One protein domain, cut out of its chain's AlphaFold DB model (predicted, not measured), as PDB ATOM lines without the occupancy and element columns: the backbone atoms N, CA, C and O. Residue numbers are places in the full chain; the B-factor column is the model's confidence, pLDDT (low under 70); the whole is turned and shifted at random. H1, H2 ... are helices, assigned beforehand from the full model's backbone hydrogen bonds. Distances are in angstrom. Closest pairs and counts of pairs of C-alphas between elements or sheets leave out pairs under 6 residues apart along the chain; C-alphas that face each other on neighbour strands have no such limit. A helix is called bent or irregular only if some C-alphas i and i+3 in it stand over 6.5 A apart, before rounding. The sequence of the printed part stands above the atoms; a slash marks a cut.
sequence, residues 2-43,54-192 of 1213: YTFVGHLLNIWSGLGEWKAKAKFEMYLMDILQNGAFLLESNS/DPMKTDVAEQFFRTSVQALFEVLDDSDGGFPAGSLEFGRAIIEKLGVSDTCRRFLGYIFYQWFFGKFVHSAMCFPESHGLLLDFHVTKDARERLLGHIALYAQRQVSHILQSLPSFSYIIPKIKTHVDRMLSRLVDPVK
ATOM      1  N   TYR A   2     507.517 274.666 408.777       50.09
ATOM      2  CA  TYR A   2     506.830 275.131 407.549       50.09
ATOM      3  C   TYR A   2     506.021 276.426 407.740       50.09
ATOM      4  O   TYR A   2     506.147 277.355 406.954       50.09
ATOM      5  N   THR A   3     505.263 276.532 408.836       62.97
ATOM      6  CA  THR A   3     504.529 277.754 409.208       62.97
ATOM      7  C   THR A   3     505.410 279.003 409.284       62.97
ATOM      8  O   THR A   3     504.997 280.048 408.803       62.97
ATOM      9  N   PHE A   4     506.619 278.918 409.839       76.56
ATOM     10  CA  PHE A   4     507.545 280.052 409.950       76.56
ATOM     11  C   PHE A   4     508.110 280.465 408.584       76.56
ATOM     12  O   PHE A   4     508.090 281.643 408.245       76.56
ATOM     13  N   VAL A   5     508.523 279.493 407.761       76.62
ATOM     14  CA  VAL A   5     509.021 279.753 406.396       76.62
ATOM     15  C   VAL A   5     507.937 280.403 405.528       76.62
ATOM     16  O   VAL A   5     508.231 281.340 404.795       76.62
ATOM     17  N   GLY A   6     506.676 279.976 405.664       75.62
ATOM     18  CA  GLY A   6     505.538 280.609 404.992       75.62
ATOM     19  C   GLY A   6     505.283 282.061 405.425       75.62
ATOM     20  O   GLY A   6     504.971 282.889 404.574       75.62
ATOM     21  N   HIS A   7     505.460 282.403 406.708       78.88
ATOM     22  CA  HIS A   7     505.363 283.801 407.159       78.88
ATOM     23  C   HIS A   7     506.522 284.653 406.626       78.88
ATOM     24  O   HIS A   7     506.280 285.762 406.159       78.88
ATOM     25  N   LEU A   8     507.759 284.136 406.626       81.69
ATOM     26  CA  LEU A   8     508.896 284.847 406.029       81.69
ATOM     27  C   LEU A   8     508.687 285.090 404.528       81.69
ATOM     28  O   LEU A   8     508.885 286.211 404.075       81.69
ATOM     29  N   LEU A   9     508.217 284.091 403.776       81.94
ATOM     30  CA  LEU A   9     507.893 284.244 402.354       81.94
ATOM     31  C   LEU A   9     506.804 285.302 402.100       81.94
ATOM     32  O   LEU A   9     506.920 286.040 401.123       81.94
ATOM     33  N   ASN A  10     505.801 285.412 402.982       81.31
ATOM     34  CA  ASN A  10     504.769 286.456 402.919       81.31
ATOM     35  C   ASN A  10     505.329 287.861 403.221       81.31
ATOM     36  O   ASN A  10     504.973 288.822 402.543       81.31
ATOM     37  N   ILE A  11     506.225 287.996 404.204       80.12
ATOM     38  CA  ILE A  11     506.885 289.279 404.505       80.12
ATOM     39  C   ILE A  11     507.768 289.692 403.318       80.12
ATOM     40  O   ILE A  11     507.632 290.796 402.801       80.12
ATOM     41  N   TRP A  12     508.597 288.776 402.809       81.25
ATOM     42  CA  TRP A  12     509.461 289.025 401.653       81.25
ATOM     43  C   TRP A  12     508.690 289.239 400.338       81.25
ATOM     44  O   TRP A  12     509.215 289.916 399.455       81.25
ATOM     45  N   SER A  13     507.438 288.772 400.205       80.19
ATOM     46  CA  SER A  13     506.588 289.159 399.063       80.19
ATOM     47  C   SER A  13     506.155 290.626 399.088       80.19
ATOM     48  O   SER A  13     505.867 291.172 398.030       80.19
ATOM     49  N   GLY A  14     506.126 291.269 400.261       73.12
ATOM     50  CA  GLY A  14     505.792 292.691 400.403       73.12
ATOM     51  C   GLY A  14     506.986 293.644 400.258       73.12
ATOM     52  O   GLY A  14     506.782 294.841 400.092       73.12
ATOM     53  N   LEU A  15     508.223 293.131 400.306       67.94
ATOM     54  CA  LEU A  15     509.456 293.935 400.258       67.94
ATOM     55  C   LEU A  15     509.958 294.244 398.834       67.94
ATOM     56  O   LEU A  15     510.973 294.919 398.680       67.94
ATOM     57  N   GLY A  16     509.281 293.759 397.791       70.00
ATOM     58  CA  GLY A  16     509.686 293.968 396.403       70.00
ATOM     59  C   GLY A  16     508.502 294.023 395.445       70.00
ATOM     60  O   GLY A  16     507.398 293.592 395.767       70.00
ATOM     61  N   GLU A  17     508.734 294.555 394.248       77.00
ATOM     62  CA  GLU A  17     507.696 294.645 393.224       77.00
ATOM     63  C   GLU A  17     507.303 293.258 392.689       77.00
ATOM     64  O   GLU A  17     508.138 292.369 392.483       77.00
ATOM     65  N   TRP A  18     506.007 293.075 392.439       84.88
ATOM     66  CA  TRP A  18     505.463 291.898 391.770       84.88
ATOM     67  C   TRP A  18     505.121 292.274 390.326       84.88
ATOM     68  O   TRP A  18     504.024 292.758 390.056       84.88
ATOM     69  N   LYS A  19     506.056 292.067 389.385       83.00
ATOM     70  CA  LYS A  19     505.914 292.513 387.979       83.00
ATOM     71  C   LYS A  19     504.630 292.021 387.300       83.00
ATOM     72  O   LYS A  19     504.034 292.734 386.498       83.00
ATOM     73  N   ALA A  20     504.169 290.818 387.649       84.75
ATOM     74  CA  ALA A  20     502.940 290.252 387.100       84.75
ATOM     75  C   ALA A  20     501.659 290.958 387.593       84.75
ATOM     76  O   ALA A  20     500.611 290.756 386.985       84.75
ATOM     77  N   LYS A  21     501.715 291.798 388.643       86.44
ATOM     78  CA  LYS A  21     500.544 292.399 389.307       86.44
ATOM     79  C   LYS A  21     499.566 293.063 388.330       86.44
ATOM     80  O   LYS A  21     498.379 292.758 388.379       86.44
ATOM     81  N   ALA A  22     500.044 293.919 387.425       85.19
ATOM     82  CA  ALA A  22     499.178 294.632 386.478       85.19
ATOM     83  C   ALA A  22     498.513 293.687 385.454       85.19
ATOM     84  O   ALA A  22     497.317 293.793 385.183       85.19
ATOM     85  N   LYS A  23     499.263 292.705 384.931       86.25
ATOM     86  CA  LYS A  23     498.731 291.674 384.019       86.25
ATOM     87  C   LYS A  23     497.711 290.777 384.731       86.25
ATOM     88  O   LYS A  23     496.678 290.436 384.162       86.25
ATOM     89  N   PHE A  24     497.981 290.445 385.993       90.31
ATOM     90  CA  PHE A  24     497.101 289.674 386.866       90.31
ATOM     91  C   PHE A  24     495.807 290.434 387.201       90.31
ATOM     92  O   PHE A  24     494.738 289.831 387.212       90.31
ATOM     93  N   GLU A  25     495.867 291.756 387.390       89.38
ATOM     94  CA  GLU A  25     494.679 292.600 387.567       89.38
ATOM     95  C   GLU A  25     493.761 292.534 386.341       89.38
ATOM     96  O   GLU A  25     492.592 292.164 386.455       89.38
ATOM     97  N   MET A  26     494.319 292.772 385.150       87.00
ATOM     98  CA  MET A  26     493.585 292.707 383.879       87.00
ATOM     99  C   MET A  26     493.015 291.307 383.594       87.00
ATOM    100  O   MET A  26     491.942 291.185 382.997       87.00
ATOM    101  N   TYR A  27     493.699 290.251 384.044       90.69
ATOM    102  CA  TYR A  27     493.231 288.861 384.009       90.69
ATOM    103  C   TYR A  27     492.040 288.612 384.952       90.69
ATOM    104  O   TYR A  27     491.039 288.031 384.527       90.69
ATOM    105  N   LEU A  28     492.089 289.095 386.201       90.94
ATOM    106  CA  LEU A  28     490.957 288.989 387.131       90.94
ATOM    107  C   LEU A  28     489.719 289.722 386.597       90.94
ATOM    108  O   LEU A  28     488.608 289.210 386.713       90.94
ATOM    109  N   MET A  29     489.905 290.904 386.000       87.69
ATOM    110  CA  MET A  29     488.818 291.719 385.440       87.69
ATOM    111  C   MET A  29     488.140 291.022 384.258       87.69
ATOM    112  O   MET A  29     486.912 290.950 384.214       87.69
ATOM    113  N   ASP A  30     488.928 290.449 383.344       85.94
ATOM    114  CA  ASP A  30     488.407 289.665 382.221       85.94
ATOM    115  C   ASP A  30     487.623 288.435 382.695       85.94
ATOM    116  O   ASP A  30     486.515 288.203 382.220       85.94
ATOM    117  N   ILE A  31     488.114 287.697 383.694       89.19
ATOM    118  CA  ILE A  31     487.388 286.546 384.252       89.19
ATOM    119  C   ILE A  31     486.121 286.962 384.995       89.19
ATOM    120  O   ILE A  31     485.109 286.275 384.877       89.19
ATOM    121  N   LEU A  32     486.128 288.080 385.720       86.62
ATOM    122  CA  LEU A  32     484.929 288.602 386.381       86.62
ATOM    123  C   LEU A  32     483.864 289.057 385.371       86.62
ATOM    124  O   LEU A  32     482.672 288.893 385.632       86.62
ATOM    125  N   GLN A  33     484.273 289.568 384.206       81.88
ATOM    126  CA  GLN A  33     483.361 289.932 383.121       81.88
ATOM    127  C   GLN A  33     482.884 288.704 382.322       81.88
ATOM    128  O   GLN A  33     481.680 288.515 382.147       81.88
ATOM    129  N   ASN A  34     483.803 287.848 381.867       82.00
ATOM    130  CA  ASN A  34     483.513 286.657 381.061       82.00
ATOM    131  C   ASN A  34     482.812 285.555 381.861       82.00
ATOM    132  O   ASN A  34     481.979 284.848 381.308       82.00
ATOM    133  N   GLY A  35     483.119 285.408 383.150       81.38
ATOM    134  CA  GLY A  35     482.506 284.431 384.052       81.38
ATOM    135  C   GLY A  35     481.161 284.870 384.637       81.38
ATOM    136  O   GLY A  35     480.532 284.088 385.349       81.38
ATOM    137  N   ALA A  36     480.691 286.089 384.342       78.75
ATOM    138  CA  ALA A  36     479.463 286.642 384.914       78.75
ATOM    139  C   ALA A  36     478.232 285.743 384.686       78.75
ATOM    140  O   ALA A  36     477.415 285.597 385.592       78.75
ATOM    141  N   PHE A  37     478.134 285.073 383.528       79.50
ATOM    142  CA  PHE A  37     477.017 284.171 383.205       79.50
ATOM    143  C   PHE A  37     476.904 282.958 384.147       79.50
ATOM    144  O   PHE A  37     475.807 282.436 384.332       79.50
ATOM    145  N   LEU A  38     478.001 282.527 384.782       80.00
ATOM    146  CA  LEU A  38     477.999 281.431 385.764       80.00
ATOM    147  C   LEU A  38     477.422 281.863 387.120       80.00
ATOM    148  O   LEU A  38     476.935 281.034 387.887       80.00
ATOM    149  N   LEU A  39     477.454 283.165 387.411       75.00
ATOM    150  CA  LEU A  39     476.882 283.755 388.622       75.00
ATOM    151  C   LEU A  39     475.379 284.055 388.459       75.00
ATOM    152  O   LEU A  39     474.682 284.297 389.448       75.00
ATOM    153  N   GLU A  40     474.850 283.988 387.234       66.19
ATOM    154  CA  GLU A  40     473.429 284.170 386.929       66.19
ATOM    155  C   GLU A  40     472.598 282.928 387.277       66.19
ATOM    156  O   GLU A  40     472.105 282.196 386.419       66.19
ATOM    157  N   SER A  41     472.403 282.700 388.577       50.22
ATOM    158  CA  SER A  41     471.468 281.678 389.057       50.22
ATOM    159  C   SER A  41     470.033 281.978 388.586       50.22
ATOM    160  O   SER A  41     469.365 282.902 389.058       50.22
ATOM    161  N   ASN A  42     469.540 281.181 387.632       45.06
ATOM    162  CA  ASN A  42     468.192 281.304 387.075       45.06
ATOM    163  C   ASN A  42     467.126 280.865 388.097       45.06
ATOM    164  O   ASN A  42     466.569 279.772 388.023       45.06
ATOM    165  N   SER A  43     466.781 281.774 389.017       37.78
ATOM    166  CA  SER A  43     465.763 281.653 390.085       37.78
ATOM    167  C   SER A  43     464.325 281.331 389.603       37.78
ATOM    168  O   SER A  43     463.389 281.444 390.391       37.78
ATOM    169  N   ASP A  54     472.579 273.293 388.074       67.25
ATOM    170  CA  ASP A  54     473.787 273.942 388.565       67.25
ATOM    171  C   ASP A  54     474.603 274.474 387.371       67.25
ATOM    172  O   ASP A  54     475.237 273.673 386.673       67.25
ATOM    173  N   PRO A  55     474.626 275.802 387.116       70.31
ATOM    174  CA  PRO A  55     475.345 276.375 385.975       70.31
ATOM    175  C   PRO A  55     476.831 275.993 385.956       70.31
ATOM    176  O   PRO A  55     477.420 275.855 384.882       70.31
ATOM    177  N   MET A  56     477.411 275.760 387.140       72.38
ATOM    178  CA  MET A  56     478.822 275.435 387.353       72.38
ATOM    179  C   MET A  56     479.220 274.059 386.800       72.38
ATOM    180  O   MET A  56     480.406 273.813 386.599       72.38
ATOM    181  N   LYS A  57     478.250 273.159 386.569       75.12
ATOM    182  CA  LYS A  57     478.469 271.782 386.085       75.12
ATOM    183  C   LYS A  57     478.191 271.598 384.587       75.12
ATOM    184  O   LYS A  57     478.168 270.469 384.108       75.12
ATOM    185  N   THR A  58     477.944 272.678 383.850       82.56
ATOM    186  CA  THR A  58     477.725 272.613 382.396       82.56
ATOM    187  C   THR A  58     479.043 272.427 381.635       82.56
ATOM    188  O   THR A  58     480.080 272.933 382.061       82.56
ATOM    189  N   ASP A  59     479.010 271.781 380.464       80.50
ATOM    190  CA  ASP A  59     480.198 271.624 379.600       80.50
ATOM    191  C   ASP A  59     480.837 272.982 379.239       80.50
ATOM    192  O   ASP A  59     482.057 273.118 379.136       80.50
ATOM    193  N   VAL A  60     479.996 274.015 379.096       83.94
ATOM    194  CA  VAL A  60     480.407 275.406 378.851       83.94
ATOM    195  C   VAL A  60     481.166 275.979 380.052       83.94
ATOM    196  O   VAL A  60     482.183 276.643 379.862       83.94
ATOM    197  N   ALA A  61     480.720 275.693 381.280       84.31
ATOM    198  CA  ALA A  61     481.433 276.072 382.495       84.31
ATOM    199  C   ALA A  61     482.777 275.342 382.614       84.31
ATOM    200  O   ALA A  61     483.791 275.991 382.867       84.31
ATOM    201  N   GLU A  62     482.835 274.025 382.374       85.44
ATOM    202  CA  GLU A  62     484.109 273.299 382.452       85.44
ATOM    203  C   GLU A  62     485.109 273.803 381.399       85.44
ATOM    204  O   GLU A  62     486.279 274.036 381.710       85.44
ATOM    205  N   GLN A  63     484.655 274.053 380.166       87.50
ATOM    206  CA  GLN A  63     485.503 274.629 379.125       87.50
ATOM    207  C   GLN A  63     485.978 276.046 379.489       87.50
ATOM    208  O   GLN A  63     487.160 276.352 379.310       87.50
ATOM    209  N   PHE A  64     485.106 276.886 380.057       89.62
ATOM    210  CA  PHE A  64     485.484 278.199 380.584       89.62
ATOM    211  C   PHE A  64     486.555 278.085 381.683       89.62
ATOM    212  O   PHE A  64     487.554 278.804 381.636       89.62
ATOM    213  N   PHE A  65     486.410 277.158 382.637       89.75
ATOM    214  CA  PHE A  65     487.393 276.950 383.704       89.75
ATOM    215  C   PHE A  65     488.736 276.431 383.180       89.75
ATOM    216  O   PHE A  65     489.785 276.922 383.600       89.75
ATOM    217  N   ARG A  66     488.730 275.499 382.219       87.25
ATOM    218  CA  ARG A  66     489.945 275.004 381.548       87.25
ATOM    219  C   ARG A  66     490.697 276.131 380.832       87.25
ATOM    220  O   ARG A  66     491.906 276.264 381.018       87.25
ATOM    221  N   THR A  67     489.993 276.972 380.071       90.31
ATOM    222  CA  THR A  67     490.589 278.141 379.400       90.31
ATOM    223  C   THR A  67     491.083 279.188 380.406       90.31
ATOM    224  O   THR A  67     492.205 279.670 380.269       90.31
ATOM    225  N   SER A  68     490.315 279.479 381.461       91.31
ATOM    226  CA  SER A  68     490.682 280.454 382.505       91.31
ATOM    227  C   SER A  68     491.928 280.047 383.296       91.31
ATOM    228  O   SER A  68     492.751 280.898 383.633       91.31
ATOM    229  N   VAL A  69     492.105 278.748 383.572       91.50
ATOM    230  CA  VAL A  69     493.333 278.233 384.198       91.50
ATOM    231  C   VAL A  69     494.502 278.234 383.208       91.50
ATOM    232  O   VAL A  69     495.607 278.575 383.610       91.50
ATOM    233  N   GLN A  70     494.308 277.926 381.921       90.12
ATOM    234  CA  GLN A  70     495.393 278.065 380.935       90.12
ATOM    235  C   GLN A  70     495.900 279.517 380.872       90.12
ATOM    236  O   GLN A  70     497.105 279.740 380.973       90.12
ATOM    237  N   ALA A  71     494.985 280.489 380.805       89.25
ATOM    238  CA  ALA A  71     495.314 281.912 380.810       89.25
ATOM    239  C   ALA A  71     496.024 282.358 382.107       89.25
ATOM    240  O   ALA A  71     496.911 283.205 382.047       89.25
ATOM    241  N   LEU A  72     495.722 281.746 383.265       91.38
ATOM    242  CA  LEU A  72     496.458 281.993 384.517       91.38
ATOM    243  C   LEU A  72     497.945 281.661 384.366       91.38
ATOM    244  O   LEU A  72     498.803 282.444 384.762       91.38
ATOM    245  N   PHE A  73     498.254 280.498 383.790       90.31
ATOM    246  CA  PHE A  73     499.635 280.075 383.568       90.31
ATOM    247  C   PHE A  73     500.318 280.889 382.466       90.31
ATOM    248  O   PHE A  73     501.499 281.185 382.598       90.31
ATOM    249  N   GLU A  74     499.589 281.319 381.434       88.69
ATOM    250  CA  GLU A  74     500.111 282.224 380.399       88.69
ATOM    251  C   GLU A  74     500.449 283.623 380.980       88.69
ATOM    252  O   GLU A  74     501.457 284.207 380.590       88.69
ATOM    253  N   VAL A  75     499.700 284.118 381.978       86.81
ATOM    254  CA  VAL A  75     499.986 285.377 382.709       86.81
ATOM    255  C   VAL A  75     501.108 285.234 383.750       86.81
ATOM    256  O   VAL A  75     501.853 286.185 383.981       86.81
ATOM    257  N   LEU A  76     501.250 284.065 384.385       85.69
ATOM    258  CA  LEU A  76     502.287 283.813 385.397       85.69
ATOM    259  C   LEU A  76     503.640 283.346 384.814       85.69
ATOM    260  O   LEU A  76     504.648 283.427 385.508       85.69
ATOM    261  N   ASP A  77     503.710 282.913 383.552       81.81
ATOM    262  CA  ASP A  77     504.950 282.485 382.866       81.81
ATOM    263  C   ASP A  77     505.827 283.663 382.362       81.81
ATOM    264  O   ASP A  77     506.596 283.530 381.406       81.81
ATOM    265  N   ASP A  78     505.730 284.823 383.020       75.19
ATOM    266  CA  ASP A  78     506.544 286.025 382.781       75.19
ATOM    267  C   ASP A  78     508.025 285.806 383.178       75.19
ATOM    268  O   ASP A  78     508.383 284.821 383.819       75.19
ATOM    269  N   SER A  79     508.894 286.749 382.816       68.38
ATOM    270  CA  SER A  79     510.329 286.871 383.124       68.38
ATOM    271  C   SER A  79     510.793 286.327 384.486       68.38
ATOM    272  O   SER A  79     511.794 285.614 384.520       68.38
ATOM    273  N   ASP A  80     510.064 286.595 385.576       67.75
ATOM    274  CA  ASP A  80     510.398 286.146 386.943       67.75
ATOM    275  C   ASP A  80     509.700 284.832 387.364       67.75
ATOM    276  O   ASP A  80     509.823 284.395 388.505       67.75
ATOM    277  N   GLY A  81     508.929 284.190 386.483       68.06
ATOM    278  CA  GLY A  81     508.122 283.003 386.804       68.06
ATOM    279  C   GLY A  81     506.891 283.298 387.667       68.06
ATOM    280  O   GLY A  81     506.404 282.409 388.362       68.06
ATOM    281  N   GLY A  82     506.415 284.547 387.661       77.56
ATOM    282  CA  GLY A  82     505.188 284.973 388.342       77.56
ATOM    283  C   GLY A  82     505.325 285.195 389.851       77.56
ATOM    284  O   GLY A  82     504.361 285.629 390.483       77.56
ATOM    285  N   PHE A  83     506.496 284.941 390.438       84.00
ATOM    286  CA  PHE A  83     506.771 285.186 391.855       84.00
ATOM    287  C   PHE A  83     506.999 286.685 392.155       84.00
ATOM    288  O   PHE A  83     507.503 287.413 391.299       84.00
ATOM    289  N   PRO A  84     506.701 287.163 393.378       85.06
ATOM    290  CA  PRO A  84     507.218 288.435 393.891       85.06
ATOM    291  C   PRO A  84     508.747 288.402 394.012       85.06
ATOM    292  O   PRO A  84     509.304 287.394 394.459       85.06
ATOM    293  N   ALA A  85     509.423 289.505 393.672       82.38
ATOM    294  CA  ALA A  85     510.887 289.551 393.576       82.38
ATOM    295  C   ALA A  85     511.602 289.111 394.871       82.38
ATOM    296  O   ALA A  85     512.468 288.236 394.826       82.38
ATOM    297  N   GLY A  86     511.190 289.634 396.032       80.50
ATOM    298  CA  GLY A  86     511.800 289.288 397.323       80.50
ATOM    299  C   GLY A  86     511.572 287.828 397.741       80.50
ATOM    300  O   GLY A  86     512.473 287.187 398.280       80.50
ATOM    301  N   SER A  87     510.407 287.245 397.440       84.12
ATOM    302  CA  SER A  87     510.153 285.817 397.695       84.12
ATOM    303  C   SER A  87     511.001 284.906 396.803       84.12
ATOM    304  O   SER A  87     511.393 283.824 397.236       84.12
ATOM    305  N   LEU A  88     511.293 285.338 395.573       84.00
ATOM    306  CA  LEU A  88     512.166 284.636 394.632       84.00
ATOM    307  C   LEU A  88     513.644 284.743 395.041       84.00
ATOM    308  O   LEU A  88     514.351 283.739 394.985       84.00
ATOM    309  N   GLU A  89     514.098 285.904 395.515       83.12
ATOM    310  CA  GLU A  89     515.441 286.082 396.088       83.12
ATOM    311  C   GLU A  89     515.637 285.187 397.322       83.12
ATOM    312  O   GLU A  89     516.549 284.358 397.357       83.12
ATOM    313  N   PHE A  90     514.722 285.269 398.294       84.94
ATOM    314  CA  PHE A  90     514.738 284.438 399.500       84.94
ATOM    315  C   PHE A  90     514.622 282.936 399.177       84.94
ATOM    316  O   PHE A  90     515.316 282.109 399.772       84.94
ATOM    317  N   GLY A  91     513.797 282.572 398.189       83.69
ATOM    318  CA  GLY A  91     513.667 281.203 397.690       83.69
ATOM    319  C   GLY A  91     514.967 280.664 397.085       83.69
ATOM    320  O   GLY A  91     515.395 279.568 397.452       83.69
ATOM    321  N   ARG A  92     515.632 281.445 396.221       83.62
ATOM    322  CA  ARG A  92     516.946 281.107 395.644       83.62
ATOM    323  C   ARG A  92     518.025 280.987 396.718       83.62
ATOM    324  O   ARG A  92     518.753 280.000 396.718       83.62
ATOM    325  N   ALA A  93     518.079 281.918 397.672       83.56
ATOM    326  CA  ALA A  93     519.023 281.865 398.788       83.56
ATOM    327  C   ALA A  93     518.848 280.593 399.641       83.56
ATOM    328  O   ALA A  93     519.835 279.985 400.052       83.56
ATOM    329  N   ILE A  94     517.609 280.136 399.869       83.19
ATOM    330  CA  ILE A  94     517.351 278.851 400.537       83.19
ATOM    331  C   ILE A  94     517.807 277.669 399.669       83.19
ATOM    332  O   ILE A  94     518.457 276.763 400.189       83.19
ATOM    333  N   ILE A  95     517.508 277.667 398.365       83.00
ATOM    334  CA  ILE A  95     517.919 276.599 397.434       83.00
ATOM    335  C   ILE A  95     519.448 276.465 397.387       83.00
ATOM    336  O   ILE A  95     519.958 275.350 397.478       83.00
ATOM    337  N   GLU A  96     520.178 277.581 397.347       82.19
ATOM    338  CA  GLU A  96     521.646 277.617 397.354       82.19
ATOM    339  C   GLU A  96     522.247 276.967 398.617       82.19
ATOM    340  O   GLU A  96     523.268 276.285 398.540       82.19
ATOM    341  N   LYS A  97     521.604 277.120 399.788       82.19
ATOM    342  CA  LYS A  97     522.048 276.452 401.029       82.19
ATOM    343  C   LYS A  97     521.521 275.015 401.168       82.19
ATOM    344  O   LYS A  97     522.099 274.228 401.918       82.19
ATOM    345  N   LEU A  98     520.464 274.629 400.448       78.38
ATOM    346  CA  LEU A  98     519.911 273.267 400.414       78.38
ATOM    347  C   LEU A  98     520.638 272.375 399.391       78.38
ATOM    348  O   LEU A  98     520.020 271.805 398.493       78.38
ATOM    349  N   GLY A  99     521.948 272.178 399.575       62.94
ATOM    350  CA  GLY A  99     522.826 271.397 398.683       62.94
ATOM    351  C   GLY A  99     522.546 269.884 398.556       62.94
ATOM    352  O   GLY A  99     523.429 269.140 398.143       62.94
ATOM    353  N   VAL A 100     521.350 269.400 398.912       70.94
ATOM    354  CA  VAL A 100     520.922 267.998 398.766       70.94
ATOM    355  C   VAL A 100     519.661 267.934 397.899       70.94
ATOM    356  O   VAL A 100     518.627 268.515 398.223       70.94
ATOM    357  N   SER A 101     519.734 267.180 396.799       72.38
ATOM    358  CA  SER A 101     518.696 267.136 395.753       72.38
ATOM    359  C   SER A 101     517.289 266.805 396.282       72.38
ATOM    360  O   SER A 101     516.324 267.490 395.946       72.38
ATOM    361  N   ASP A 102     517.157 265.824 397.182       75.81
ATOM    362  CA  ASP A 102     515.854 265.434 397.744       75.81
ATOM    363  C   ASP A 102     515.224 266.509 398.642       75.81
ATOM    364  O   ASP A 102     514.003 266.691 398.621       75.81
ATOM    365  N   THR A 103     516.018 267.233 399.439       78.25
ATOM    366  CA  THR A 103     515.490 268.334 400.260       78.25
ATOM    367  C   THR A 103     515.178 269.551 399.402       78.25
ATOM    368  O   THR A 103     514.144 270.175 399.631       78.25
ATOM    369  N   CYS A 104     515.974 269.821 398.364       77.50
ATOM    370  CA  CYS A 104     515.658 270.821 397.348       77.50
ATOM    371  C   CYS A 104     514.332 270.494 396.633       77.50
ATOM    372  O   CYS A 104     513.418 271.314 396.652       77.50
ATOM    373  N   ARG A 105     514.128 269.266 396.125       77.75
ATOM    374  CA  ARG A 105     512.855 268.853 395.495       77.75
ATOM    375  C   ARG A 105     511.659 268.966 396.449       77.75
ATOM    376  O   ARG A 105     510.580 269.388 396.029       77.75
ATOM    377  N   ARG A 106     511.824 268.621 397.732       80.19
ATOM    378  CA  ARG A 106     510.773 268.793 398.756       80.19
ATOM    379  C   ARG A 106     510.488 270.270 399.049       80.19
ATOM    380  O   ARG A 106     509.323 270.626 399.212       80.19
ATOM    381  N   PHE A 107     511.511 271.125 399.074       82.62
ATOM    382  CA  PHE A 107     511.356 272.570 399.246       82.62
ATOM    383  C   PHE A 107     510.696 273.229 398.028       82.62
ATOM    384  O   PHE A 107     509.752 273.991 398.208       82.62
ATOM    385  N   LEU A 108     511.089 272.863 396.803       81.62
ATOM    386  CA  LEU A 108     510.438 273.281 395.555       81.62
ATOM    387  C   LEU A 108     508.955 272.874 395.534       81.62
ATOM    388  O   LEU A 108     508.085 273.689 395.235       81.62
ATOM    389  N   GLY A 109     508.641 271.641 395.948       81.75
ATOM    390  CA  GLY A 109     507.256 271.197 396.129       81.75
ATOM    391  C   GLY A 109     506.491 272.008 397.186       81.75
ATOM    392  O   GLY A 109     505.321 272.327 396.984       81.75
ATOM    393  N   TYR A 110     507.138 272.386 398.292       85.06
ATOM    394  CA  TYR A 110     506.536 273.239 399.318       85.06
ATOM    395  C   TYR A 110     506.267 274.664 398.806       85.06
ATOM    396  O   TYR A 110     505.122 275.122 398.849       85.06
ATOM    397  N   ILE A 111     507.292 275.352 398.291       85.56
ATOM    398  CA  ILE A 111     507.187 276.751 397.860       85.56
ATOM    399  C   ILE A 111     506.238 276.903 396.667       85.56
ATOM    400  O   ILE A 111     505.467 277.854 396.647       85.56
ATOM    401  N   PHE A 112     506.203 275.953 395.726       85.19
ATOM    402  CA  PHE A 112     505.344 276.059 394.543       85.19
ATOM    403  C   PHE A 112     503.885 275.661 394.819       85.19
ATOM    404  O   PHE A 112     502.966 276.421 394.516       85.19
ATOM    405  N   TYR A 113     503.641 274.494 395.431       85.75
ATOM    406  CA  TYR A 113     502.276 273.981 395.623       85.75
ATOM    407  C   TYR A 113     501.608 274.449 396.924       85.75
ATOM    408  O   TYR A 113     500.420 274.771 396.909       85.75
ATOM    409  N   GLN A 114     502.330 274.484 398.052       85.25
ATOM    410  CA  GLN A 114     501.728 274.837 399.349       85.25
ATOM    411  C   GLN A 114     501.739 276.343 399.617       85.25
ATOM    412  O   GLN A 114     500.761 276.858 400.151       85.25
ATOM    413  N   TRP A 115     502.820 277.044 399.258       89.00
ATOM    414  CA  TRP A 115     502.904 278.493 399.438       89.00
ATOM    415  C   TRP A 115     502.391 279.269 398.219       89.00
ATOM    416  O   TRP A 115     501.388 279.965 398.341       89.00
ATOM    417  N   PHE A 116     503.011 279.140 397.043       89.25
ATOM    418  CA  PHE A 116     502.698 280.003 395.903       89.25
ATOM    419  C   PHE A 116     501.276 279.769 395.374       89.25
ATOM    420  O   PHE A 116     500.425 280.639 395.537       89.25
ATOM    421  N   PHE A 117     500.952 278.584 394.846       89.00
ATOM    422  CA  PHE A 117     499.574 278.307 394.411       89.00
ATOM    423  C   PHE A 117     498.597 278.139 395.585       89.00
ATOM    424  O   PHE A 117     497.483 278.654 395.533       89.00
ATOM    425  N   GLY A 118     499.014 277.461 396.659       84.88
ATOM    426  CA  GLY A 118     498.143 277.123 397.792       84.88
ATOM    427  C   GLY A 118     497.849 278.238 398.799       84.88
ATOM    428  O   GLY A 118     496.919 278.087 399.590       84.88
ATOM    429  N   LYS A 119     498.603 279.345 398.785       86.94
ATOM    430  CA  LYS A 119     498.341 280.526 399.621       86.94
ATOM    431  C   LYS A 119     498.412 281.832 398.842       86.94
ATOM    432  O   LYS A 119     497.427 282.557 398.849       86.94
ATOM    433  N   PHE A 120     499.531 282.141 398.188       89.50
ATOM    434  CA  PHE A 120     499.764 283.459 397.584       89.50
ATOM    435  C   PHE A 120     498.792 283.747 396.428       89.50
ATOM    436  O   PHE A 120     498.001 284.681 396.514       89.50
ATOM    437  N   VAL A 121     498.763 282.897 395.396       90.50
ATOM    438  CA  VAL A 121     497.851 283.039 394.247       90.50
ATOM    439  C   VAL A 121     496.394 282.859 394.682       90.50
ATOM    440  O   VAL A 121     495.545 283.653 394.292       90.50
ATOM    441  N   HIS A 122     496.087 281.887 395.550       90.88
ATOM    442  CA  HIS A 122     494.731 281.717 396.090       90.88
ATOM    443  C   HIS A 122     494.246 282.960 396.869       90.88
ATOM    444  O   HIS A 122     493.091 283.361 396.738       90.88
ATOM    445  N   SER A 123     495.122 283.609 397.643       89.88
ATOM    446  CA  SER A 123     494.851 284.889 398.308       89.88
ATOM    447  C   SER A 123     494.647 286.013 397.288       89.88
ATOM    448  O   SER A 123     493.630 286.695 397.356       89.88
ATOM    449  N   ALA A 124     495.532 286.156 396.298       90.00
ATOM    450  CA  ALA A 124     495.421 287.181 395.261       90.00
ATOM    451  C   ALA A 124     494.163 287.030 394.380       90.00
ATOM    452  O   ALA A 124     493.634 288.030 393.902       90.00
ATOM    453  N   MET A 125     493.651 285.807 394.196       90.25
ATOM    454  CA  MET A 125     492.391 285.551 393.483       90.25
ATOM    455  C   MET A 125     491.147 285.764 394.358       90.25
ATOM    456  O   MET A 125     490.200 286.412 393.923       90.25
ATOM    457  N   CYS A 126     491.110 285.244 395.587       89.25
ATOM    458  CA  CYS A 126     489.915 285.329 396.443       89.25
ATOM    459  C   CYS A 126     489.790 286.675 397.185       89.25
ATOM    460  O   CYS A 126     488.680 287.135 397.472       89.25
ATOM    461  N   PHE A 127     490.921 287.315 397.482       89.88
ATOM    462  CA  PHE A 127     491.049 288.561 398.242       89.88
ATOM    463  C   PHE A 127     492.051 289.527 397.575       89.88
ATOM    464  O   PHE A 127     493.028 289.931 398.217       89.88
ATOM    465  N   PRO A 128     491.834 289.920 396.300       90.56
ATOM    466  CA  PRO A 128     492.723 290.822 395.557       90.56
ATOM    467  C   PRO A 128     493.036 292.120 396.316       90.56
ATOM    468  O   PRO A 128     494.154 292.629 396.249       90.56
ATOM    469  N   GLU A 129     492.095 292.606 397.129       89.19
ATOM    470  CA  GLU A 129     492.268 293.784 397.981       89.19
ATOM    471  C   GLU A 129     493.519 293.708 398.871       89.19
ATOM    472  O   GLU A 129     494.211 294.709 399.037       89.19
ATOM    473  N   SER A 130     493.846 292.520 399.394       85.38
ATOM    474  CA  SER A 130     495.005 292.308 400.277       85.38
ATOM    475  C   SER A 130     496.361 292.482 399.577       85.38
ATOM    476  O   SER A 130     497.356 292.766 400.235       85.38
ATOM    477  N   HIS A 131     496.387 292.400 398.241       84.62
ATOM    478  CA  HIS A 131     497.561 292.670 397.397       84.62
ATOM    479  C   HIS A 131     497.492 294.064 396.749       84.62
ATOM    480  O   HIS A 131     498.288 294.401 395.867       84.62
ATOM    481  N   GLY A 132     496.521 294.889 397.155       84.31
ATOM    482  CA  GLY A 132     496.244 296.192 396.559       84.31
ATOM    483  C   GLY A 132     495.761 296.094 395.109       84.31
ATOM    484  O   GLY A 132     496.229 296.875 394.283       84.31
ATOM    485  N   LEU A 133     494.921 295.103 394.793       88.44
ATOM    486  CA  LEU A 133     494.280 294.887 393.489       88.44
ATOM    487  C   LEU A 133     492.767 295.151 393.564       88.44
ATOM    488  O   LEU A 133     492.137 294.972 394.611       88.44
ATOM    489  N   LEU A 134     492.170 295.517 392.428       88.44
ATOM    490  CA  LEU A 134     490.735 295.729 392.217       88.44
ATOM    491  C   LEU A 134     490.101 296.700 393.219       88.44
ATOM    492  O   LEU A 134     488.940 296.544 393.598       88.44
ATOM    493  N   LEU A 135     490.841 297.706 393.686       87.44
ATOM    494  CA  LEU A 135     490.393 298.573 394.781       87.44
ATOM    495  C   LEU A 135     489.127 299.376 394.421       87.44
ATOM    496  O   LEU A 135     488.225 299.495 395.247       87.44
ATOM    497  N   ASP A 136     488.998 299.791 393.161       85.50
ATOM    498  CA  ASP A 136     487.823 300.491 392.622       85.50
ATOM    499  C   ASP A 136     486.705 299.548 392.099       85.50
ATOM    500  O   ASP A 136     485.730 300.022 391.510       85.50
ATOM    501  N   PHE A 137     486.814 298.222 392.279       87.81
ATOM    502  CA  PHE A 137     485.871 297.225 391.739       87.81
ATOM    503  C   PHE A 137     485.312 296.291 392.830       87.81
ATOM    504  O   PHE A 137     486.063 295.621 393.541       87.81
ATOM    505  N   HIS A 138     483.988 296.185 392.969       89.75
ATOM    506  CA  HIS A 138     483.358 295.285 393.939       89.75
ATOM    507  C   HIS A 138     483.324 293.828 393.445       89.75
ATOM    508  O   HIS A 138     482.538 293.468 392.573       89.75
ATOM    509  N   VAL A 139     484.132 292.955 394.058       88.50
ATOM    510  CA  VAL A 139     484.044 291.500 393.842       88.50
ATOM    511  C   VAL A 139     483.058 290.889 394.843       88.50
ATOM    512  O   VAL A 139     483.330 290.861 396.053       88.50
ATOM    513  N   THR A 140     481.924 290.396 394.334       86.75
ATOM    514  CA  THR A 140     480.834 289.793 395.123       86.75
ATOM    515  C   THR A 140     481.260 288.489 395.807       86.75
ATOM    516  O   THR A 140     482.224 287.835 395.402       86.75
ATOM    517  N   LYS A 141     480.528 288.072 396.850       87.69
ATOM    518  CA  LYS A 141     480.837 286.834 397.585       87.69
ATOM    519  C   LYS A 141     480.784 285.593 396.684       87.69
ATOM    520  O   LYS A 141     481.735 284.814 396.681       87.69
ATOM    521  N   ASP A 142     479.729 285.441 395.881       84.44
ATOM    522  CA  ASP A 142     479.602 284.310 394.953       84.44
ATOM    523  C   ASP A 142     480.720 284.300 393.894       84.44
ATOM    524  O   ASP A 142     481.209 283.227 393.545       84.44
ATOM    525  N   ALA A 143     481.195 285.468 393.436       87.75
ATOM    526  CA  ALA A 143     482.346 285.548 392.533       87.75
ATOM    527  C   ALA A 143     483.649 285.065 393.198       87.75
ATOM    528  O   ALA A 143     484.428 284.347 392.572       87.75
ATOM    529  N   ARG A 144     483.884 285.394 394.475       90.38
ATOM    530  CA  ARG A 144     485.055 284.890 395.218       90.38
ATOM    531  C   ARG A 144     484.989 283.378 395.401       90.38
ATOM    532  O   ARG A 144     485.953 282.689 395.093       90.38
ATOM    533  N   GLU A 145     483.858 282.861 395.876       87.44
ATOM    534  CA  GLU A 145     483.733 281.452 396.270       87.44
ATOM    535  C   GLU A 145     483.546 280.504 395.074       87.44
ATOM    536  O   GLU A 145     484.186 279.453 395.027       87.44
ATOM    537  N   ARG A 146     482.694 280.852 394.098       85.75
ATOM    538  CA  ARG A 146     482.324 279.951 392.988       85.75
ATOM    539  C   ARG A 146     483.161 280.135 391.729       85.75
ATOM    540  O   ARG A 146     483.364 279.163 391.012       85.75
ATOM    541  N   LEU A 147     483.635 281.349 391.448       89.44
ATOM    542  CA  LEU A 147     484.392 281.652 390.231       89.44
ATOM    543  C   LEU A 147     485.902 281.652 390.513       89.44
ATOM    544  O   LEU A 147     486.608 280.735 390.098       89.44
ATOM    545  N   LEU A 148     486.397 282.638 391.267       92.06
ATOM    546  CA  LEU A 148     487.835 282.848 391.472       92.06
ATOM    547  C   LEU A 148     488.472 281.746 392.335       92.06
ATOM    548  O   LEU A 148     489.502 281.191 391.952       92.06
ATOM    549  N   GLY A 149     487.827 281.354 393.435       90.62
ATOM    550  CA  GLY A 149     488.268 280.244 394.283       90.62
ATOM    551  C   GLY A 149     488.254 278.892 393.567       90.62
ATOM    552  O   GLY A 149     489.166 278.087 393.757       90.62
ATOM    553  N   HIS A 150     487.289 278.652 392.672       89.44
ATOM    554  CA  HIS A 150     487.262 277.425 391.871       89.44
ATOM    555  C   HIS A 150     488.429 277.371 390.872       89.44
ATOM    556  O   HIS A 150     489.089 276.339 390.758       89.44
ATOM    557  N   ILE A 151     488.745 278.492 390.209       91.12
ATOM    558  CA  ILE A 151     489.905 278.607 389.309       91.12
ATOM    559  C   ILE A 151     491.215 278.411 390.088       91.12
ATOM    560  O   ILE A 151     492.062 277.628 389.656       91.12
ATOM    561  N   ALA A 152     491.360 279.035 391.262       91.12
ATOM    562  CA  ALA A 152     492.539 278.883 392.118       91.12
ATOM    563  C   ALA A 152     492.749 277.425 392.575       91.12
ATOM    564  O   ALA A 152     493.850 276.884 392.447       91.12
ATOM    565  N   LEU A 153     491.687 276.755 393.042       90.00
ATOM    566  CA  LEU A 153     491.727 275.340 393.433       90.00
ATOM    567  C   LEU A 153     492.004 274.413 392.239       90.00
ATOM    568  O   LEU A 153     492.736 273.430 392.380       90.00
ATOM    569  N   TYR A 154     491.468 274.713 391.051       87.94
ATOM    570  CA  TYR A 154     491.714 273.911 389.851       87.94
ATOM    571  C   TYR A 154     493.157 274.071 389.343       87.94
ATOM    572  O   TYR A 154     493.801 273.070 389.016       87.94
ATOM    573  N   ALA A 155     493.716 275.286 389.385       89.44
ATOM    574  CA  ALA A 155     495.129 275.543 389.112       89.44
ATOM    575  C   ALA A 155     496.047 274.814 390.111       89.44
ATOM    576  O   ALA A 155     496.951 274.081 389.702       89.44
ATOM    577  N   GLN A 156     495.765 274.923 391.415       89.50
ATOM    578  CA  GLN A 156     496.487 274.198 392.465       89.50
ATOM    579  C   GLN A 156     496.442 272.671 392.241       89.50
ATOM    580  O   GLN A 156     497.453 271.985 392.422       89.50
ATOM    581  N   ARG A 157     495.298 272.129 391.800       87.19
ATOM    582  CA  ARG A 157     495.136 270.703 391.476       87.19
ATOM    583  C   ARG A 157     495.928 270.275 390.236       87.19
ATOM    584  O   ARG A 157     496.505 269.192 390.244       87.19
ATOM    585  N   GLN A 158     496.003 271.095 389.186       83.94
ATOM    586  CA  GLN A 158     496.871 270.797 388.035       83.94
ATOM    587  C   GLN A 158     498.350 270.738 388.464       83.94
ATOM    588  O   GLN A 158     499.063 269.798 388.105       83.94
ATOM    589  N   VAL A 159     498.792 271.666 389.322       85.06
ATOM    590  CA  VAL A 159     500.162 271.686 389.868       85.06
ATOM    591  C   VAL A 159     500.472 270.449 390.720       85.06
ATOM    592  O   VAL A 159     501.560 269.886 390.585       85.06
ATOM    593  N   SER A 160     499.543 269.963 391.556       83.62
ATOM    594  CA  SER A 160     499.791 268.738 392.338       83.62
ATOM    595  C   SER A 160     499.961 267.503 391.456       83.62
ATOM    596  O   SER A 160     500.886 266.724 391.686       83.62
ATOM    597  N   HIS A 161     499.136 267.349 390.414       79.94
ATOM    598  CA  HIS A 161     499.258 266.241 389.464       79.94
ATOM    599  C   HIS A 161     500.604 266.255 388.718       79.94
ATOM    600  O   HIS A 161     501.215 265.197 388.557       79.94
ATOM    601  N   ILE A 162     501.100 267.436 388.327       81.31
ATOM    602  CA  ILE A 162     502.407 267.593 387.667       81.31
ATOM    603  C   ILE A 162     503.564 267.236 388.620       81.31
ATOM    604  O   ILE A 162     504.452 266.473 388.245       81.31
ATOM    605  N   LEU A 163     503.545 267.732 389.864       75.75
ATOM    606  CA  LEU A 163     504.641 267.532 390.827       75.75
ATOM    607  C   LEU A 163     504.714 266.116 391.428       75.75
ATOM    608  O   LEU A 163     505.809 265.651 391.763       75.75
ATOM    609  N   GLN A 164     503.565 265.453 391.611       70.12
ATOM    610  CA  GLN A 164     503.463 264.169 392.325       70.12
ATOM    611  C   GLN A 164     503.495 262.936 391.408       70.12
ATOM    612  O   GLN A 164     503.624 261.820 391.909       70.12
ATOM    613  N   SER A 165     503.412 263.114 390.083       57.16
ATOM    614  CA  SER A 165     503.575 262.044 389.080       57.16
ATOM    615  C   SER A 165     502.741 260.774 389.341       57.16
ATOM    616  O   SER A 165     503.237 259.662 389.188       57.16
ATOM    617  N   LEU A 166     501.478 260.929 389.758       49.81
ATOM    618  CA  LEU A 166     500.581 259.811 390.084       49.81
ATOM    619  C   LEU A 166     499.863 259.274 388.822       49.81
ATOM    620  O   LEU A 166     499.044 259.997 388.247       49.81
ATOM    621  N   PRO A 167     500.103 258.021 388.382       54.72
ATOM    622  CA  PRO A 167     499.515 257.482 387.159       54.72
ATOM    623  C   PRO A 167     498.143 256.838 387.424       54.72
ATOM    624  O   PRO A 167     498.019 255.619 387.519       54.72
ATOM    625  N   SER A 168     497.092 257.652 387.555       44.56
ATOM    626  CA  SER A 168     495.689 257.196 387.527       44.56
ATOM    627  C   SER A 168     494.728 258.356 387.247       44.56
ATOM    628  O   SER A 168     494.585 259.252 388.072       44.56
ATOM    629  N   PHE A 169     494.052 258.311 386.093       45.53
ATOM    630  CA  PHE A 169     492.859 259.107 385.753       45.53
ATOM    631  C   PHE A 169     492.919 260.623 386.057       45.53
ATOM    632  O   PHE A 169     492.068 261.155 386.769       45.53
ATOM    633  N   SER A 170     493.881 261.348 385.471       51.31
ATOM    634  CA  SER A 170     493.849 262.820 385.445       51.31
ATOM    635  C   SER A 170     494.257 263.382 384.079       51.31
ATOM    636  O   SER A 170     495.285 263.000 383.522       51.31
ATOM    637  N   TYR A 171     493.437 264.287 383.537       63.72
ATOM    638  CA  TYR A 171     493.683 264.985 382.272       63.72
ATOM    639  C   TYR A 171     494.588 266.200 382.530       63.72
ATOM    640  O   TYR A 171     494.121 267.305 382.819       63.72
ATOM    641  N   ILE A 172     495.903 265.972 382.474       67.69
ATOM    642  CA  ILE A 172     496.910 267.034 382.579       67.69
ATOM    643  C   ILE A 172     496.944 267.801 381.255       67.69
ATOM    644  O   ILE A 172     497.228 267.223 380.206       67.69
ATOM    645  N   ILE A 173     496.689 269.109 381.301       76.69
ATOM    646  CA  ILE A 173     496.727 269.977 380.116       76.69
ATOM    647  C   ILE A 173     498.201 270.194 379.709       76.69
ATOM    648  O   ILE A 173     498.953 270.783 380.493       76.69
ATOM    649  N   PRO A 174     498.650 269.779 378.502       79.00
ATOM    650  CA  PRO A 174     500.077 269.779 378.157       79.00
ATOM    651  C   PRO A 174     500.746 271.157 378.221       79.00
ATOM    652  O   PRO A 174     501.867 271.262 378.710       79.00
ATOM    653  N   LYS A 175     500.036 272.219 377.805       81.38
ATOM    654  CA  LYS A 175     500.505 273.611 377.922       81.38
ATOM    655  C   LYS A 175     500.851 273.988 379.365       81.38
ATOM    656  O   LYS A 175     501.934 274.507 379.613       81.38
ATOM    657  N   ILE A 176     499.949 273.702 380.312       82.62
ATOM    658  CA  ILE A 176     500.132 274.036 381.734       82.62
ATOM    659  C   ILE A 176     501.399 273.376 382.270       82.62
ATOM    660  O   ILE A 176     502.164 274.030 382.974       82.62
ATOM    661  N   LYS A 177     501.677 272.125 381.877       83.81
ATOM    662  CA  LYS A 177     502.942 271.478 382.230       83.81
ATOM    663  C   LYS A 177     504.147 272.280 381.720       83.81
ATOM    664  O   LYS A 177     505.046 272.550 382.502       83.81
ATOM    665  N   THR A 178     504.151 272.720 380.460       84.88
ATOM    666  CA  THR A 178     505.257 273.526 379.909       84.88
ATOM    667  C   THR A 178     505.454 274.856 380.646       84.88
ATOM    668  O   THR A 178     506.597 275.238 380.886       84.88
ATOM    669  N   HIS A 179     504.378 275.544 381.042       84.19
ATOM    670  CA  HIS A 179     504.478 276.759 381.864       84.19
ATOM    671  C   HIS A 179     505.032 276.447 383.266       84.19
ATOM    672  O   HIS A 179     505.972 277.096 383.714       84.19
ATOM    673  N   VAL A 180     504.524 275.404 383.936       84.06
ATOM    674  CA  VAL A 180     505.019 274.954 385.251       84.06
ATOM    675  C   VAL A 180     506.505 274.586 385.205       84.06
ATOM    676  O   VAL A 180     507.262 275.029 386.068       84.06
ATOM    677  N   ASP A 181     506.941 273.840 384.188       83.62
ATOM    678  CA  ASP A 181     508.341 273.437 384.020       83.62
ATOM    679  C   ASP A 181     509.267 274.673 383.864       83.62
ATOM    680  O   ASP A 181     510.346 274.700 384.454       83.62
ATOM    681  N   ARG A 182     508.830 275.738 383.164       82.69
ATOM    682  CA  ARG A 182     509.561 277.026 383.050       82.69
ATOM    683  C   ARG A 182     509.551 277.853 384.336       82.69
ATOM    684  O   ARG A 182     510.572 278.425 384.710       82.69
ATOM    685  N   MET A 183     508.407 277.958 385.013       85.00
ATOM    686  CA  MET A 183     508.297 278.688 386.283       85.00
ATOM    687  C   MET A 183     509.201 278.057 387.351       85.00
ATOM    688  O   MET A 183     509.850 278.772 388.113       85.00
ATOM    689  N   LEU A 184     509.301 276.724 387.364       82.81
ATOM    690  CA  LEU A 184     510.232 275.988 388.216       82.81
ATOM    691  C   LEU A 184     511.691 276.177 387.781       82.81
ATOM    692  O   LEU A 184     512.534 276.402 388.649       82.81
ATOM    693  N   SER A 185     512.006 276.145 386.479       79.00
ATOM    694  CA  SER A 185     513.389 276.358 386.024       79.00
ATOM    695  C   SER A 185     513.889 277.762 386.379       79.00
ATOM    696  O   SER A 185     514.969 277.885 386.937       79.00
ATOM    697  N   ARG A 186     513.074 278.818 386.235       77.81
ATOM    698  CA  ARG A 186     513.431 280.187 386.673       77.81
ATOM    699  C   ARG A 186     513.712 280.330 388.177       77.81
ATOM    700  O   ARG A 186     514.395 281.277 388.574       77.81
ATOM    701  N   LEU A 187     513.186 279.436 389.017       76.31
ATOM    702  CA  LEU A 187     513.454 279.423 390.459       76.31
ATOM    703  C   LEU A 187     514.752 278.667 390.807       76.31
ATOM    704  O   LEU A 187     515.374 278.977 391.821       76.31
ATOM    705  N   VAL A 188     515.160 277.703 389.975       74.88
ATOM    706  CA  VAL A 188     516.346 276.849 390.175       74.88
ATOM    707  C   VAL A 188     517.582 277.386 389.446       74.88
ATOM    708  O   VAL A 188     518.673 277.390 390.011       74.88
ATOM    709  N   ASP A 189     517.418 277.854 388.210       66.25
ATOM    710  CA  ASP A 189     518.493 278.375 387.373       66.25
ATOM    711  C   ASP A 189     518.865 279.811 387.794       66.25
ATOM    712  O   ASP A 189     517.999 280.698 387.825       66.25
ATOM    713  N   PRO A 190     520.152 280.105 388.063       54.09
ATOM    714  CA  PRO A 190     520.613 281.474 388.229       54.09
ATOM    715  C   PRO A 190     520.585 282.175 386.866       54.09
ATOM    716  O   PRO A 190     521.465 281.987 386.023       54.09
ATOM    717  N   VAL A 191     519.555 282.995 386.645       44.03
ATOM    718  CA  VAL A 191     519.434 283.840 385.450       44.03
ATOM    719  C   VAL A 191     520.679 284.721 385.334       44.03
ATOM    720  O   VAL A 191     520.907 285.603 386.161       44.03
ATOM    721  N   LYS A 192     521.476 284.506 384.281       42.03
ATOM    722  CA  LYS A 192     522.512 285.459 383.871       42.03
ATOM    723  C   LYS A 192     521.812 286.766 383.507       42.03
ATOM    724  O   LYS A 192     521.076 286.798 382.524       42.03
TER     725      LYS A 192
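AT A GLANCE: This is residues 2 to 43 and 54 to 192 of the 1213 residues of an uncharacterized protein of Trichophyton equinum (strain ATCC MYA-4606 / CBS 127.97) (UniProt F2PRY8). Two layers of helices pack face to face with their helices crossed: H5, H6 and H8 lie roughly side by side in one, with H6 between H5 and H8, and H2, H4 and H9 make the other, with H4 between H2 and H9. H1 crosses the outside of the first layer by H5, while tiny H3 sits by the start of H8 and H7 at the end of H6. The printed part has 181 residues, with nine named helices, H1 to H9 in order, and no named strand; the class is all helix. It is compact, with a radius of gyration of the C-alphas of 16.8 A and spans of 58 by 42 by 31 A.

HOW THE PARTS SIT: Begin with H6, residues 101 to 126, the longest helix, which is only just irregular: C-alphas 118 and 121 are 6.9 A apart. H8, residues 141 to 164, is the hub and touches H6 at a shallow tilt of 13 degrees, opposite ways; their closest C-alphas, of Cys 126 and Arg 144, are 5.0 A apart. H5, residues 85 to 97, forms a helical hairpin with H6 and only just touches it, with 3 pairs of C-alphas within 8 A, closest at Ile 95 and Cys 104, 6.2 A. Look next at H4, residues 59 to 76: its residues 65 to 69 touch H8 at a steep tilt of 68 degrees, only just short of perpendicular, with C-alphas 69 and 155 closest at 5.9 A. H2, residues 21 to 34, touches residues 68 to 76 of H4 at a shallow tilt of 10 degrees, opposite ways, closest at C-alphas 23 and 75, 6.6 A. H9, residues 174 to 188, touches residues 70 to 76 of H4 at 25 degrees, a shallow tilt, closest at C-alphas 73 and 179, 6.1 A. Residues 9 to 14 of H1, residues 2 to 14, touch H5 at a steep tilt of 42 degrees, closest at C-alphas 12 and 86, 4.9 A. H3, residues 36 to 39, touches H8, closest at C-alphas 39 and 142, 6.9 A. H7, residues 128 to 131, and H6 only just touch, with 3 pairs within 8 A, and only at the corner, closest at C-alphas 124 and 131, 6.3 A. Every O i to N i+4 pair is within hydrogen-bond range in H2, H4 and H5, against 8 of 9 in H1, 16 of 22 in H6, 17 of 20 in H8 and 10 of 11 in H9; H3 and H7 are too short for such a pair.

IN THESE COORDINATES: Find C-alpha 101 at (518.696, 267.136, 395.753); from there H6 runs 34.1 A to C-alpha 126. H8 runs 32.5 A and H4 25.9 A. H1 begins at C-alpha 2, (506.830, 275.131, 407.549), and H9 ends at C-alpha 188, (516.346, 276.849, 390.175).

THE WHOLE: The two C-alphas farthest apart, of Ser 43 and Gly 99, are 58.6 A apart. Residues 44 to 53 are not printed, and C-alphas 43 and 54 are 11.2 A apart across this cut. Of the links that are printed whole, none is long. Mean pLDDT of the printed part is 80.4; among the residues under 70 are 40 to 43, 165 to 172 and 189 to 192.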